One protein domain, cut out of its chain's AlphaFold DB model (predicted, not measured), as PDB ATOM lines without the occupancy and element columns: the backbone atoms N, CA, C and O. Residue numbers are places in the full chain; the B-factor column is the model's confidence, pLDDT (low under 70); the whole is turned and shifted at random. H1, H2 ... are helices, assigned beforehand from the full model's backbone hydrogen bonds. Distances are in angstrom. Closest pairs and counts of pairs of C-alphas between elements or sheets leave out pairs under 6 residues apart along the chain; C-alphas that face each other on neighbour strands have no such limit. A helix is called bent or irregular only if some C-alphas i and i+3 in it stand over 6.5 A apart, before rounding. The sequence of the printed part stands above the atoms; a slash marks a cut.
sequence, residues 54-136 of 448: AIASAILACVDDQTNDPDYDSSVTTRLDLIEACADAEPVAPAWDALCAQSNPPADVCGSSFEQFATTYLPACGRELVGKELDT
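Overview. This is residues 54 to 136 of the 448 residues of the protein "P/Homo B domain-containing protein" of Deltaproteobacteria bacterium HGW-Deltaproteobacteria-20 (UniProt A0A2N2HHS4). The kinked long helix H5 crosses one side of an elongated helical body; H2 runs beside its later part, while H1 and H3 run partly side by side, opposite ways, beneath it. Short H4 sits near one end, and residues 68 to 76 stick out as a loop at the other. The printed part has 83 residues with five named helices, H1 to H5 in chain order, and no named strand: all helix. It is compact, with a radius of gyration of the C-alphas of 13.4 A, and spans 42 by 25 by 21 A.

Along the chain. Find C-alpha 114 at (-42.798, -26.865, 25.921); from there H5 runs 31.3 A to C-alpha 136 at (-18.359, -45.691, 31.041), with a kink of 37 degrees near residue 121. H1, residues 54 to 67, starts at (-30.831, -29.079, 35.119) and runs 19.7 A. H2 is residues 79 to 86, H3 residues 89 to 100 over 14.5 A, and H4 residues 107 to 110. H3 is irregular, C-alphas 91 and 94 being 7.5 A apart; H5 only just, with 6.54 A between C-alphas 119 and 122.

Arrangement. Look at H5 residues 123 to 133, which alone touch H2: the closest C-alphas, Glu 84 and Gly 126, are 5.7 A apart, at a shallow tilt of 10 degrees, opposite ways. H2 touches H1 at a steep tilt of 61 degrees, closest at C-alphas 86 and 59, 5.2 A. H1 touches H3 at a shallow 32 degrees, opposite ways, closest at C-alphas 58 and 92, 5.6 A. H3 touches H4 with residues 96 to 100 alone, closest at C-alphas 100 and 110, 5.4 A. Every O i to N i+4 pair is within hydrogen-bond range in H1 and H2, 6 of 8 in H3 and 15 of 19 in H5; H4 is too short for one.

Size, cuts and confidence. The C-alphas of Ser 75 and Ser 103, the two farthest apart, are 44.2 A apart. The printed part has no cut, and the link from H1 to H2 is long, with 11 residues. Mean pLDDT of the printed part is 92.0; Ser 75 is the one residue under 70.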
ATOM      1  N   ALA A  54     -29.573 -28.941  34.377       94.12
ATOM      2  CA  ALA A  54     -30.831 -29.079  35.119       94.12
ATOM      3  C   ALA A  54     -31.777 -30.131  34.511       94.12
ATOM      4  O   ALA A  54     -32.416 -30.869  35.255       94.12
ATOM      5  N   ILE A  55     -31.840 -30.217  33.178       96.31
ATOM      6  CA  ILE A  55     -32.661 -31.206  32.470       96.31
ATOM      7  C   ILE A  55     -32.010 -32.582  32.577       96.31
ATOM      8  O   ILE A  55     -32.670 -33.534  32.979       96.31
ATOM      9  N   ALA A  56     -30.696 -32.666  32.349       95.00
ATOM     10  CA  ALA A  56     -29.935 -33.894  32.550       95.00
ATOM     11  C   ALA A  56     -30.103 -34.453  33.972       95.00
ATOM     12  O   ALA A  56     -30.353 -35.640  34.148       95.00
ATOM     13  N   SER A  57     -30.035 -33.588  34.989       94.94
ATOM     14  CA  SER A  57     -30.235 -33.993  36.386       94.94
ATOM     15  C   SER A  57     -31.653 -34.504  36.645       94.94
ATOM     16  O   SER A  57     -31.814 -35.420  37.440       94.94
ATOM     17  N   ALA A  58     -32.671 -33.938  35.993       97.19
ATOM     18  CA  ALA A  58     -34.050 -34.403  36.131       97.19
ATOM     19  C   ALA A  58     -34.255 -35.785  35.497       97.19
ATOM     20  O   ALA A  58     -34.876 -36.649  36.108       97.19
ATOM     21  N   ILE A  59     -33.675 -36.012  34.314       97.06
ATOM     22  CA  ILE A  59     -33.696 -37.323  33.653       97.06
ATOM     23  C   ILE A  59     -32.989 -38.355  34.534       97.06
ATOM     24  O   ILE A  59     -33.569 -39.386  34.844       97.06
ATOM     25  N   LEU A  60     -31.770 -38.066  34.994       95.81
ATOM     26  CA  LEU A  60     -31.006 -38.998  35.828       95.81
ATOM     27  C   LEU A  60     -31.668 -39.247  37.190       95.81
ATOM     28  O   LEU A  60     -31.627 -40.371  37.671       95.81
ATOM     29  N   ALA A  61     -32.331 -38.246  37.777       96.75
ATOM     30  CA  ALA A  61     -33.130 -38.446  38.984       96.75
ATOM     31  C   ALA A  61     -34.311 -39.396  38.730       96.75
ATOM     32  O   ALA A  61     -34.530 -40.299  39.526       96.75
ATOM     33  N   CYS A  62     -35.017 -39.253  37.602       97.75
ATOM     34  CA  CYS A  62     -36.050 -40.208  37.192       97.75
ATOM     35  C   CYS A  62     -35.478 -41.623  37.013       97.75
ATOM     36  O   CYS A  62     -36.073 -42.585  37.489       97.75
ATOM     37  N   VAL A  63     -34.306 -41.758  36.384       96.50
ATOM     38  CA  VAL A  63     -33.638 -43.059  36.211       96.50
ATOM     39  C   VAL A  63     -33.292 -43.681  37.562       96.50
ATOM     40  O   VAL A  63     -33.520 -44.873  37.766       96.50
ATOM     41  N   ASP A  64     -32.749 -42.895  38.490       95.62
ATOM     42  CA  ASP A  64     -32.377 -43.373  39.818       95.62
ATOM     43  C   ASP A  64     -33.620 -43.733  40.646       95.62
ATOM     44  O   ASP A  64     -33.612 -44.752  41.334       95.62
ATOM     45  N   ASP A  65     -34.704 -42.960  40.551       96.56
ATOM     46  CA  ASP A  65     -35.985 -43.280  41.192       96.56
ATOM     47  C   ASP A  65     -36.541 -44.616  40.674       96.56
ATOM     48  O   ASP A  65     -36.904 -45.472  41.476       96.56
ATOM     49  N   GLN A  66     -36.529 -44.830  39.352       95.69
ATOM     50  CA  GLN A  66     -36.952 -46.089  38.725       95.69
ATOM     51  C   GLN A  66     -36.045 -47.258  39.125       95.69
ATOM     52  O   GLN A  66     -36.531 -48.323  39.470       95.69
ATOM     53  N   THR A  67     -34.723 -47.060  39.144       92.94
ATOM     54  CA  THR A  67     -33.754 -48.108  39.522       92.94
ATOM     55  C   THR A  67     -33.889 -48.521  40.994       92.94
ATOM     56  O   THR A  67     -33.560 -49.647  41.357       92.94
ATOM     57  N   ASN A  68     -34.352 -47.611  41.857       94.25
ATOM     58  CA  ASN A  68     -34.586 -47.876  43.277       94.25
ATOM     59  C   ASN A  68     -35.989 -48.435  43.573       94.25
ATOM     60  O   ASN A  68     -36.287 -48.725  44.738       94.25
ATOM     61  N   ASP A  69     -36.853 -48.565  42.563       95.06
ATOM     62  CA  ASP A  69     -38.167 -49.174  42.730       95.06
ATOM     63  C   ASP A  69     -38.011 -50.670  43.085       95.06
ATOM     64  O   ASP A  69     -37.233 -51.373  42.439       95.06
ATOM     65  N   PRO A  70     -38.712 -51.196  44.108       92.75
ATOM     66  CA  PRO A  70     -38.675 -52.620  44.442       92.75
ATOM     67  C   PRO A  70     -39.090 -53.562  43.304       92.75
ATOM     68  O   PRO A  70     -38.706 -54.731  43.338       92.75
ATOM     69  N   ASP A  71     -39.875 -53.069  42.344       89.62
ATOM     70  CA  ASP A  71     -40.338 -53.817  41.176       89.62
ATOM     71  C   ASP A  71     -39.387 -53.662  39.968       89.62
ATOM     72  O   ASP A  71     -39.630 -54.257  38.915       89.62
ATOM     73  N   TYR A  72     -38.299 -52.886  40.091       87.69
ATOM     74  CA  TYR A  72     -37.296 -52.763  39.035       87.69
ATOM     75  C   TYR A  72     -36.555 -54.079  38.832       87.69
ATOM     76  O   TYR A  72     -35.814 -54.552  39.698       87.69
ATOM     77  N   ASP A  73     -36.706 -54.626  37.630       78.38
ATOM     78  CA  ASP A  73     -35.958 -55.789  37.197       78.38
ATOM     79  C   ASP A  73     -34.860 -55.396  36.208       78.38
ATOM     80  O   ASP A  73     -35.091 -55.154  35.016       78.38
ATOM     81  N   SER A  74     -33.632 -55.371  36.723       76.19
ATOM     82  CA  SER A  74     -32.439 -55.107  35.928       76.19
ATOM     83  C   SER A  74     -32.186 -56.147  34.839       76.19
ATOM     84  O   SER A  74     -31.392 -55.847  33.950       76.19
ATOM     85  N   SER A  75     -32.801 -57.341  34.869       64.81
ATOM     86  CA  SER A  75     -32.696 -58.303  33.763       64.81
ATOM     87  C   SER A  75     -33.564 -57.916  32.569       64.81
ATOM     88  O   SER A  75     -33.218 -58.266  31.444       64.81
ATOM     89  N   VAL A  76     -34.637 -57.153  32.799       70.00
ATOM     90  CA  VAL A  76     -35.619 -56.768  31.774       70.00
ATOM     91  C   VAL A  76     -35.363 -55.361  31.243       70.00
ATOM     92  O   VAL A  76     -35.424 -55.136  30.036       70.00
ATOM     93  N   THR A  77     -35.069 -54.403  32.127       81.00
ATOM     94  CA  THR A  77     -34.901 -52.988  31.760       81.00
ATOM     95  C   THR A  77     -33.483 -52.534  32.057       81.00
ATOM     96  O   THR A  77     -33.009 -52.656  33.184       81.00
ATOM     97  N   THR A  78     -32.777 -52.002  31.056       84.06
ATOM     98  CA  THR A  78     -31.432 -51.456  31.266       84.06
ATOM     99  C   THR A  78     -31.488 -49.997  31.712       84.06
ATOM    100  O   THR A  78     -32.444 -49.272  31.434       84.06
ATOM    101  N   ARG A  79     -30.407 -49.508  32.331       88.75
ATOM    102  CA  ARG A  79     -30.261 -48.074  32.625       88.75
ATOM    103  C   ARG A  79     -30.351 -47.208  31.359       88.75
ATOM    104  O   ARG A  79     -30.855 -46.093  31.430       88.75
ATOM    105  N   LEU A  80     -29.913 -47.718  30.205       88.94
ATOM    106  CA  LEU A  80     -30.033 -47.023  28.918       88.94
ATOM    107  C   LEU A  80     -31.500 -46.891  28.488       88.94
ATOM    108  O   LEU A  80     -31.907 -45.810  28.072       88.94
ATOM    109  N   ASP A  81     -32.297 -47.950  28.659       87.25
ATOM    110  CA  ASP A  81     -33.740 -47.915  28.387       87.25
ATOM    111  C   ASP A  81     -34.450 -46.932  29.326       87.25
ATOM    112  O   ASP A  81     -35.331 -46.189  28.898       87.25
ATOM    113  N   LEU A  82     -34.023 -46.862  30.593       93.00
ATOM    114  CA  LEU A  82     -34.533 -45.869  31.537       93.00
ATOM    115  C   LEU A  82     -34.162 -44.440  31.136       93.00
ATOM    116  O   LEU A  82     -34.995 -43.555  31.287       93.00
ATOM    117  N   ILE A  83     -32.955 -44.180  30.617       94.19
ATOM    118  CA  ILE A  83     -32.595 -42.842  30.114       94.19
ATOM    119  C   ILE A  83     -33.509 -42.460  28.946       94.19
ATOM    120  O   ILE A  83     -34.015 -41.340  28.925       94.19
ATOM    121  N   GLU A  84     -33.746 -43.377  28.003       90.69
ATOM    122  CA  GLU A  84     -34.671 -43.151  26.887       90.69
ATOM    123  C   GLU A  84     -36.104 -42.878  27.391       90.69
ATOM    124  O   GLU A  84     -36.734 -41.927  26.934       90.69
ATOM    125  N   ALA A  85     -36.596 -43.646  28.369       92.25
ATOM    126  CA  ALA A  85     -37.934 -43.481  28.942       92.25
ATOM    127  C   ALA A  85     -38.084 -42.214  29.807       92.25
ATOM    128  O   ALA A  85     -39.126 -41.563  29.787       92.25
ATOM    129  N   CYS A  86     -37.051 -41.847  30.568       96.38
ATOM    130  CA  CYS A  86     -37.043 -40.666  31.431       96.38
ATOM    131  C   CYS A  86     -36.756 -39.369  30.664       96.38
ATOM    132  O   CYS A  86     -37.051 -38.287  31.173       96.38
ATOM    133  N   ALA A  87     -36.214 -39.450  29.446       95.06
ATOM    134  CA  ALA A  87     -36.091 -38.329  28.516       95.06
ATOM    135  C   ALA A  87     -37.437 -37.991  27.838       95.06
ATOM    136  O   ALA A  87     -37.500 -37.754  26.634       95.06
ATOM    137  N   ASP A  88     -38.508 -37.946  28.632       94.38
ATOM    138  CA  ASP A  88     -39.870 -37.620  28.216       94.38
ATOM    139  C   ASP A  88     -40.385 -36.375  28.956       94.38
ATOM    140  O   ASP A  88     -39.819 -35.932  29.958       94.38
ATOM    141  N   ALA A  89     -41.459 -35.779  28.445       94.00
ATOM    142  CA  ALA A  89     -42.025 -34.523  28.909       94.00
ATOM    143  C   ALA A  89     -42.453 -34.561  30.382       94.00
ATOM    144  O   ALA A  89     -42.220 -33.597  31.110       94.00
ATOM    145  N   GLU A  90     -43.091 -35.644  30.830       94.75
ATOM    146  CA  GLU A  90     -43.651 -35.730  32.184       94.75
ATOM    147  C   GLU A  90     -42.569 -35.694  33.285       94.75
ATOM    148  O   GLU A  90     -42.659 -34.808  34.144       94.75
ATOM    149  N   PRO A  91     -41.519 -36.542  33.256       94.19
ATOM    150  CA  PRO A  91     -40.457 -36.519  34.268       94.19
ATOM    151  C   PRO A  91     -39.731 -35.174  34.396       94.19
ATOM    152  O   PRO A  91     -39.300 -34.784  35.483       94.19
ATOM    153  N   VAL A  92     -39.588 -34.445  33.290       95.94
ATOM    154  CA  VAL A  92     -38.728 -33.254  33.218       95.94
ATOM    155  C   VAL A  92     -39.492 -31.928  33.239       95.94
ATOM    156  O   VAL A  92     -38.861 -30.882  33.419       95.94
ATOM    157  N   ALA A  93     -40.824 -31.934  33.095       96.75
ATOM    158  CA  ALA A  93     -41.641 -30.717  33.090       96.75
ATOM    159  C   ALA A  93     -41.371 -29.796  34.297       96.75
ATOM    160  O   ALA A  93     -41.138 -28.604  34.080       96.75
ATOM    161  N   PRO A  94     -41.289 -30.297  35.551       97.56
ATOM    162  CA  PRO A  94     -41.000 -29.437  36.699       97.56
ATOM    163  C   PRO A  94     -39.621 -28.765  36.619       97.56
ATOM    164  O   PRO A  94     -39.461 -27.614  37.034       97.56
ATOM    165  N   ALA A  95     -38.618 -29.469  36.086       96.81
ATOM    166  CA  ALA A  95     -37.268 -28.940  35.925       96.81
ATOM    167  C   ALA A  95     -37.207 -27.884  34.816       96.81
ATOM    168  O   ALA A  95     -36.543 -26.858  34.988       96.81
ATOM    169  N   TRP A  96     -37.931 -28.099  33.716       97.12
ATOM    170  CA  TRP A  96     -38.078 -27.115  32.647       97.12
ATOM    171  C   TRP A  96     -38.784 -25.845  33.142       97.12
ATOM    172  O   TRP A  96     -38.238 -24.753  32.986       97.12
ATOM    173  N   ASP A  97     -39.923 -25.971  33.833       97.50
ATOM    174  CA  ASP A  97     -40.659 -24.833  34.406       97.50
ATOM    175  C   ASP A  97     -39.769 -24.010  35.349       97.50
ATOM    176  O   ASP A  97     -39.705 -22.779  35.264       97.50
ATOM    177  N   ALA A  98     -39.034 -24.688  36.237       97.19
ATOM    178  CA  ALA A  98     -38.117 -24.043  37.169       97.19
ATOM    179  C   ALA A  98     -36.943 -23.347  36.459       97.19
ATOM    180  O   ALA A  98     -36.521 -22.268  36.886       97.19
ATOM    181  N   LEU A  99     -36.414 -23.940  35.385       96.25
ATOM    182  CA  LEU A  99     -35.339 -23.366  34.577       96.25
ATOM    183  C   LEU A  99     -35.812 -22.122  33.814       96.25
ATOM    184  O   LEU A  99     -35.138 -21.091  33.830       96.25
ATOM    185  N   CYS A 100     -36.990 -22.192  33.201       96.88
ATOM    186  CA  CYS A 100     -37.521 -21.127  32.357       96.88
ATOM    187  C   CYS A 100     -38.178 -19.984  33.146       96.88
ATOM    188  O   CYS A 100     -38.351 -18.890  32.610       96.88
ATOM    189  N   ALA A 101     -38.462 -20.182  34.437       97.25
ATOM    190  CA  ALA A 101     -38.886 -19.124  35.357       97.25
ATOM    191  C   ALA A 101     -37.729 -18.247  35.889       97.25
ATOM    192  O   ALA A 101     -37.976 -17.271  36.606       97.25
ATOM    193  N   GLN A 102     -36.469 -18.581  35.587       96.06
ATOM    194  CA  GLN A 102     -35.307 -17.815  36.049       96.06
ATOM    195  C   GLN A 102     -35.236 -16.423  35.405       96.06
ATOM    196  O   GLN A 102     -35.806 -16.162  34.351       96.06
ATOM    197  N   SER A 103     -34.480 -15.504  36.016       95.00
ATOM    198  CA  SER A 103     -34.346 -14.132  35.504       95.00
ATOM    199  C   SER A 103     -33.552 -14.018  34.197       95.00
ATOM    200  O   SER A 103     -33.617 -12.982  33.542       95.00
ATOM    201  N   ASN A 104     -32.768 -15.041  33.843       94.19
ATOM    202  CA  ASN A 104     -32.003 -15.115  32.599       94.19
ATOM    203  C   ASN A 104     -32.012 -16.564  32.075       94.19
ATOM    204  O   ASN A 104     -31.013 -17.267  32.245       94.19
ATOM    205  N   PRO A 105     -33.147 -17.037  31.531       94.12
ATOM    206  CA  PRO A 105     -33.301 -18.429  31.138       94.12
ATOM    207  C   PRO A 105     -32.480 -18.743  29.872       94.12
ATOM    208  O   PRO A 105     -32.352 -17.879  28.996       94.12
ATOM    209  N   PRO A 106     -31.921 -19.960  29.758       92.31
ATOM    210  CA  PRO A 106     -31.157 -20.380  28.586       92.31
ATOM    211  C   PRO A 106     -32.061 -20.437  27.347       92.31
ATOM    212  O   PRO A 106     -33.077 -21.131  27.336       92.31
ATOM    213  N   ALA A 107     -31.730 -19.665  26.309       89.44
ATOM    214  CA  ALA A 107     -32.593 -19.482  25.138       89.44
ATOM    215  C   ALA A 107     -32.723 -20.746  24.269       89.44
ATOM    216  O   ALA A 107     -33.731 -20.920  23.595       89.44
ATOM    217  N   ASP A 108     -31.728 -21.625  24.301       84.50
ATOM    218  CA  ASP A 108     -31.716 -22.931  23.640       84.50
ATOM    219  C   ASP A 108     -32.730 -23.917  24.243       84.50
ATOM    220  O   ASP A 108     -33.260 -24.756  23.522       84.50
ATOM    221  N   VAL A 109     -33.057 -23.773  25.533       90.19
ATOM    222  CA  VAL A 109     -34.030 -24.632  26.236       90.19
ATOM    223  C   VAL A 109     -35.394 -23.953  26.396       90.19
ATOM    224  O   VAL A 109     -36.440 -24.585  26.266       90.19
ATOM    225  N   CYS A 110     -35.383 -22.656  26.700       94.25
ATOM    226  CA  CYS A 110     -36.562 -21.880  27.091       94.25
ATOM    227  C   CYS A 110     -37.060 -20.922  25.999       94.25
ATOM    228  O   CYS A 110     -38.020 -20.186  26.219       94.25
ATOM    229  N   GLY A 111     -36.388 -20.872  24.844       90.69
ATOM    230  CA  GLY A 111     -36.800 -20.049  23.704       90.69
ATOM    231  C   GLY A 111     -37.901 -20.676  22.844       90.69
ATOM    232  O   GLY A 111     -38.485 -19.977  22.016       90.69
ATOM    233  N   SER A 112     -38.186 -21.966  23.034       89.44
ATOM    234  CA  SER A 112     -39.200 -22.744  22.318       89.44
ATOM    235  C   SER A 112     -40.441 -23.004  23.186       89.44
ATOM    236  O   SER A 112     -40.465 -22.712  24.385       89.44
ATOM    237  N   SER A 113     -41.515 -23.521  22.579       94.44
ATOM    238  CA  SER A 113     -42.657 -24.016  23.360       94.44
ATOM    239  C   SER A 113     -42.277 -25.287  24.126       94.44
ATOM    240  O   SER A 113     -41.381 -26.019  23.712       94.44
ATOM    241  N   PHE A 114     -43.002 -25.601  25.205       94.75
ATOM    242  CA  PHE A 114     -42.798 -26.865  25.921       94.75
ATOM    243  C   PHE A 114     -42.977 -28.089  25.007       94.75
ATOM    244  O   PHE A 114     -42.242 -29.059  25.129       94.75
ATOM    245  N   GLU A 115     -43.904 -28.023  24.049       93.56
ATOM    246  CA  GLU A 115     -44.092 -29.069  23.038       93.56
ATOM    247  C   GLU A 115     -42.837 -29.251  22.173       93.56
ATOM    248  O   GLU A 115     -42.354 -30.366  22.042       93.56
ATOM    249  N   GLN A 116     -42.249 -28.164  21.661       91.25
ATOM    250  CA  GLN A 116     -41.001 -28.227  20.889       91.25
ATOM    251  C   GLN A 116     -39.817 -28.709  21.735       91.25
ATOM    252  O   GLN A 116     -38.980 -29.474  21.265       91.25
ATOM    253  N   PHE A 117     -39.739 -28.279  22.993       93.06
ATOM    254  CA  PHE A 117     -38.767 -28.812  23.939       93.06
ATOM    255  C   PHE A 117     -38.939 -30.334  24.100       93.06
ATOM    256  O   PHE A 117     -37.971 -31.079  23.952       93.06
ATOM    257  N   ALA A 118     -40.169 -30.809  24.297       93.88
ATOM    258  CA  ALA A 118     -40.460 -32.224  24.480       93.88
ATOM    259  C   ALA A 118     -40.183 -33.074  23.233       93.88
ATOM    260  O   ALA A 118     -39.630 -34.160  23.346       93.88
ATOM    261  N   THR A 119     -40.530 -32.594  22.038       89.88
ATOM    262  CA  THR A 119     -40.407 -33.389  20.805       89.88
ATOM    263  C   THR A 119     -39.041 -33.300  20.141       89.88
ATOM    264  O   THR A 119     -38.797 -34.011  19.172       89.88
ATOM    265  N   THR A 120     -38.171 -32.398  20.592       87.50
ATOM    266  CA  THR A 120     -36.927 -32.091  19.874       87.50
ATOM    267  C   THR A 120     -35.729 -31.976  20.803       87.50
ATOM    268  O   THR A 120     -34.711 -32.624  20.575       87.50
ATOM    269  N   TYR A 121     -35.841 -31.209  21.889       90.94
ATOM    270  CA  TYR A 121     -34.739 -31.058  22.840       90.94
ATOM    271  C   TYR A 121     -34.539 -32.319  23.691       90.94
ATOM    272  O   TYR A 121     -33.408 -32.773  23.856       90.94
ATOM    273  N   LEU A 122     -35.619 -32.899  24.226       92.44
ATOM    274  CA  LEU A 122     -35.521 -34.073  25.100       92.44
ATOM    275  C   LEU A 122     -34.968 -35.320  24.406       92.44
ATOM    276  O   LEU A 122     -34.045 -35.904  24.972       92.44
ATOM    277  N   PRO A 123     -35.400 -35.702  23.187       89.94
ATOM    278  CA  PRO A 123     -34.797 -36.831  22.487       89.94
ATOM    279  C   PRO A 123     -33.301 -36.625  22.227       89.94
ATOM    280  O   PRO A 123     -32.519 -37.560  22.386       89.94
ATOM    281  N   ALA A 124     -32.880 -35.404  21.874       88.75
ATOM    282  CA  ALA A 124     -31.467 -35.076  21.697       88.75
ATOM    283  C   ALA A 124     -30.681 -35.192  23.015       88.75
ATOM    284  O   ALA A 124     -29.633 -35.839  23.048       88.75
ATOM    285  N   CYS A 125     -31.222 -34.651  24.111       92.19
ATOM    286  CA  CYS A 125     -30.632 -34.788  25.442       92.19
ATOM    287  C   CYS A 125     -30.540 -36.259  25.885       92.19
ATOM    288  O   CYS A 125     -29.496 -36.689  26.372       92.19
ATOM    289  N   GLY A 126     -31.600 -37.049  25.688       93.00
ATOM    290  CA  GLY A 126     -31.619 -38.478  26.002       93.00
ATOM    291  C   GLY A 126     -30.520 -39.238  25.260       93.00
ATOM    292  O   GLY A 126     -29.758 -39.972  25.885       93.00
ATOM    293  N   ARG A 127     -30.353 -38.989  23.952       90.75
ATOM    294  CA  ARG A 127     -29.268 -39.589  23.148       90.75
ATOM    295  C   ARG A 127     -27.878 -39.227  23.668       90.75
ATOM    296  O   ARG A 127     -27.001 -40.087  23.719       90.75
ATOM    297  N   GLU A 128     -27.661 -37.976  24.059       90.69
ATOM    298  CA  GLU A 128     -26.385 -37.546  24.638       90.69
ATOM    299  C   GLU A 128     -26.099 -38.236  25.976       90.69
ATOM    300  O   GLU A 128     -24.982 -38.703  26.198       90.69
ATOM    301  N   LEU A 129     -27.099 -38.331  26.857       93.12
ATOM    302  CA  LEU A 129     -26.965 -39.020  28.140       93.12
ATOM    303  C   LEU A 129     -26.703 -40.515  27.954       93.12
ATOM    304  O   LEU A 129     -25.823 -41.050  28.621       93.12
ATOM    305  N   VAL A 130     -27.383 -41.162  27.002       92.88
ATOM    306  CA  VAL A 130     -27.072 -42.535  26.579       92.88
ATOM    307  C   VAL A 130     -25.616 -42.634  26.124       92.88
ATOM    308  O   VAL A 130     -24.902 -43.532  26.555       92.88
ATOM    309  N   GLY A 131     -25.140 -41.696  25.300       90.94
ATOM    310  CA  GLY A 131     -23.744 -41.656  24.863       90.94
ATOM    311  C   GLY A 131     -22.753 -41.562  26.029       90.94
ATOM    312  O   GLY A 131     -21.787 -42.322  26.060       90.94
ATOM    313  N   LYS A 132     -23.021 -40.681  26.997       90.56
ATOM    314  CA  LYS A 132     -22.197 -40.503  28.205       90.56
ATOM    315  C   LYS A 132     -22.211 -41.734  29.111       90.56
ATOM    316  O   LYS A 132     -21.174 -42.093  29.656       90.56
ATOM    317  N   GLU A 133     -23.360 -42.389  29.262       91.69
ATOM    318  CA  GLU A 133     -23.480 -43.635  30.027       91.69
ATOM    319  C   GLU A 133     -22.676 -44.760  29.349       91.69
ATOM    320  O   GLU A 133     -21.882 -45.450  29.999       91.69
ATOM    321  N   LEU A 134     -22.799 -44.890  28.022       92.62
ATOM    322  CA  LEU A 134     -22.058 -45.868  27.222       92.62
ATOM    323  C   LEU A 134     -20.536 -45.680  27.313       92.62
ATOM    324  O   LEU A 134     -19.825 -46.678  27.421       92.62
ATOM    325  N   ASP A 135     -20.034 -44.440  27.352       90.81
ATOM    326  CA  ASP A 135     -18.595 -44.142  27.504       90.81
ATOM    327  C   ASP A 135     -17.974 -44.796  28.753       90.81
ATOM    328  O   ASP A 135     -16.771 -45.061  28.788       90.81
ATOM    329  N   THR A 136     -18.787 -45.066  29.779       89.69
ATOM    330  CA  THR A 136     -18.359 -45.691  31.041       89.69
ATOM    331  C   THR A 136     -18.896 -47.105  31.253       89.69
ATOM    332  O   THR A 136     -18.550 -47.755  32.238       89.69
TER     333      THR A 136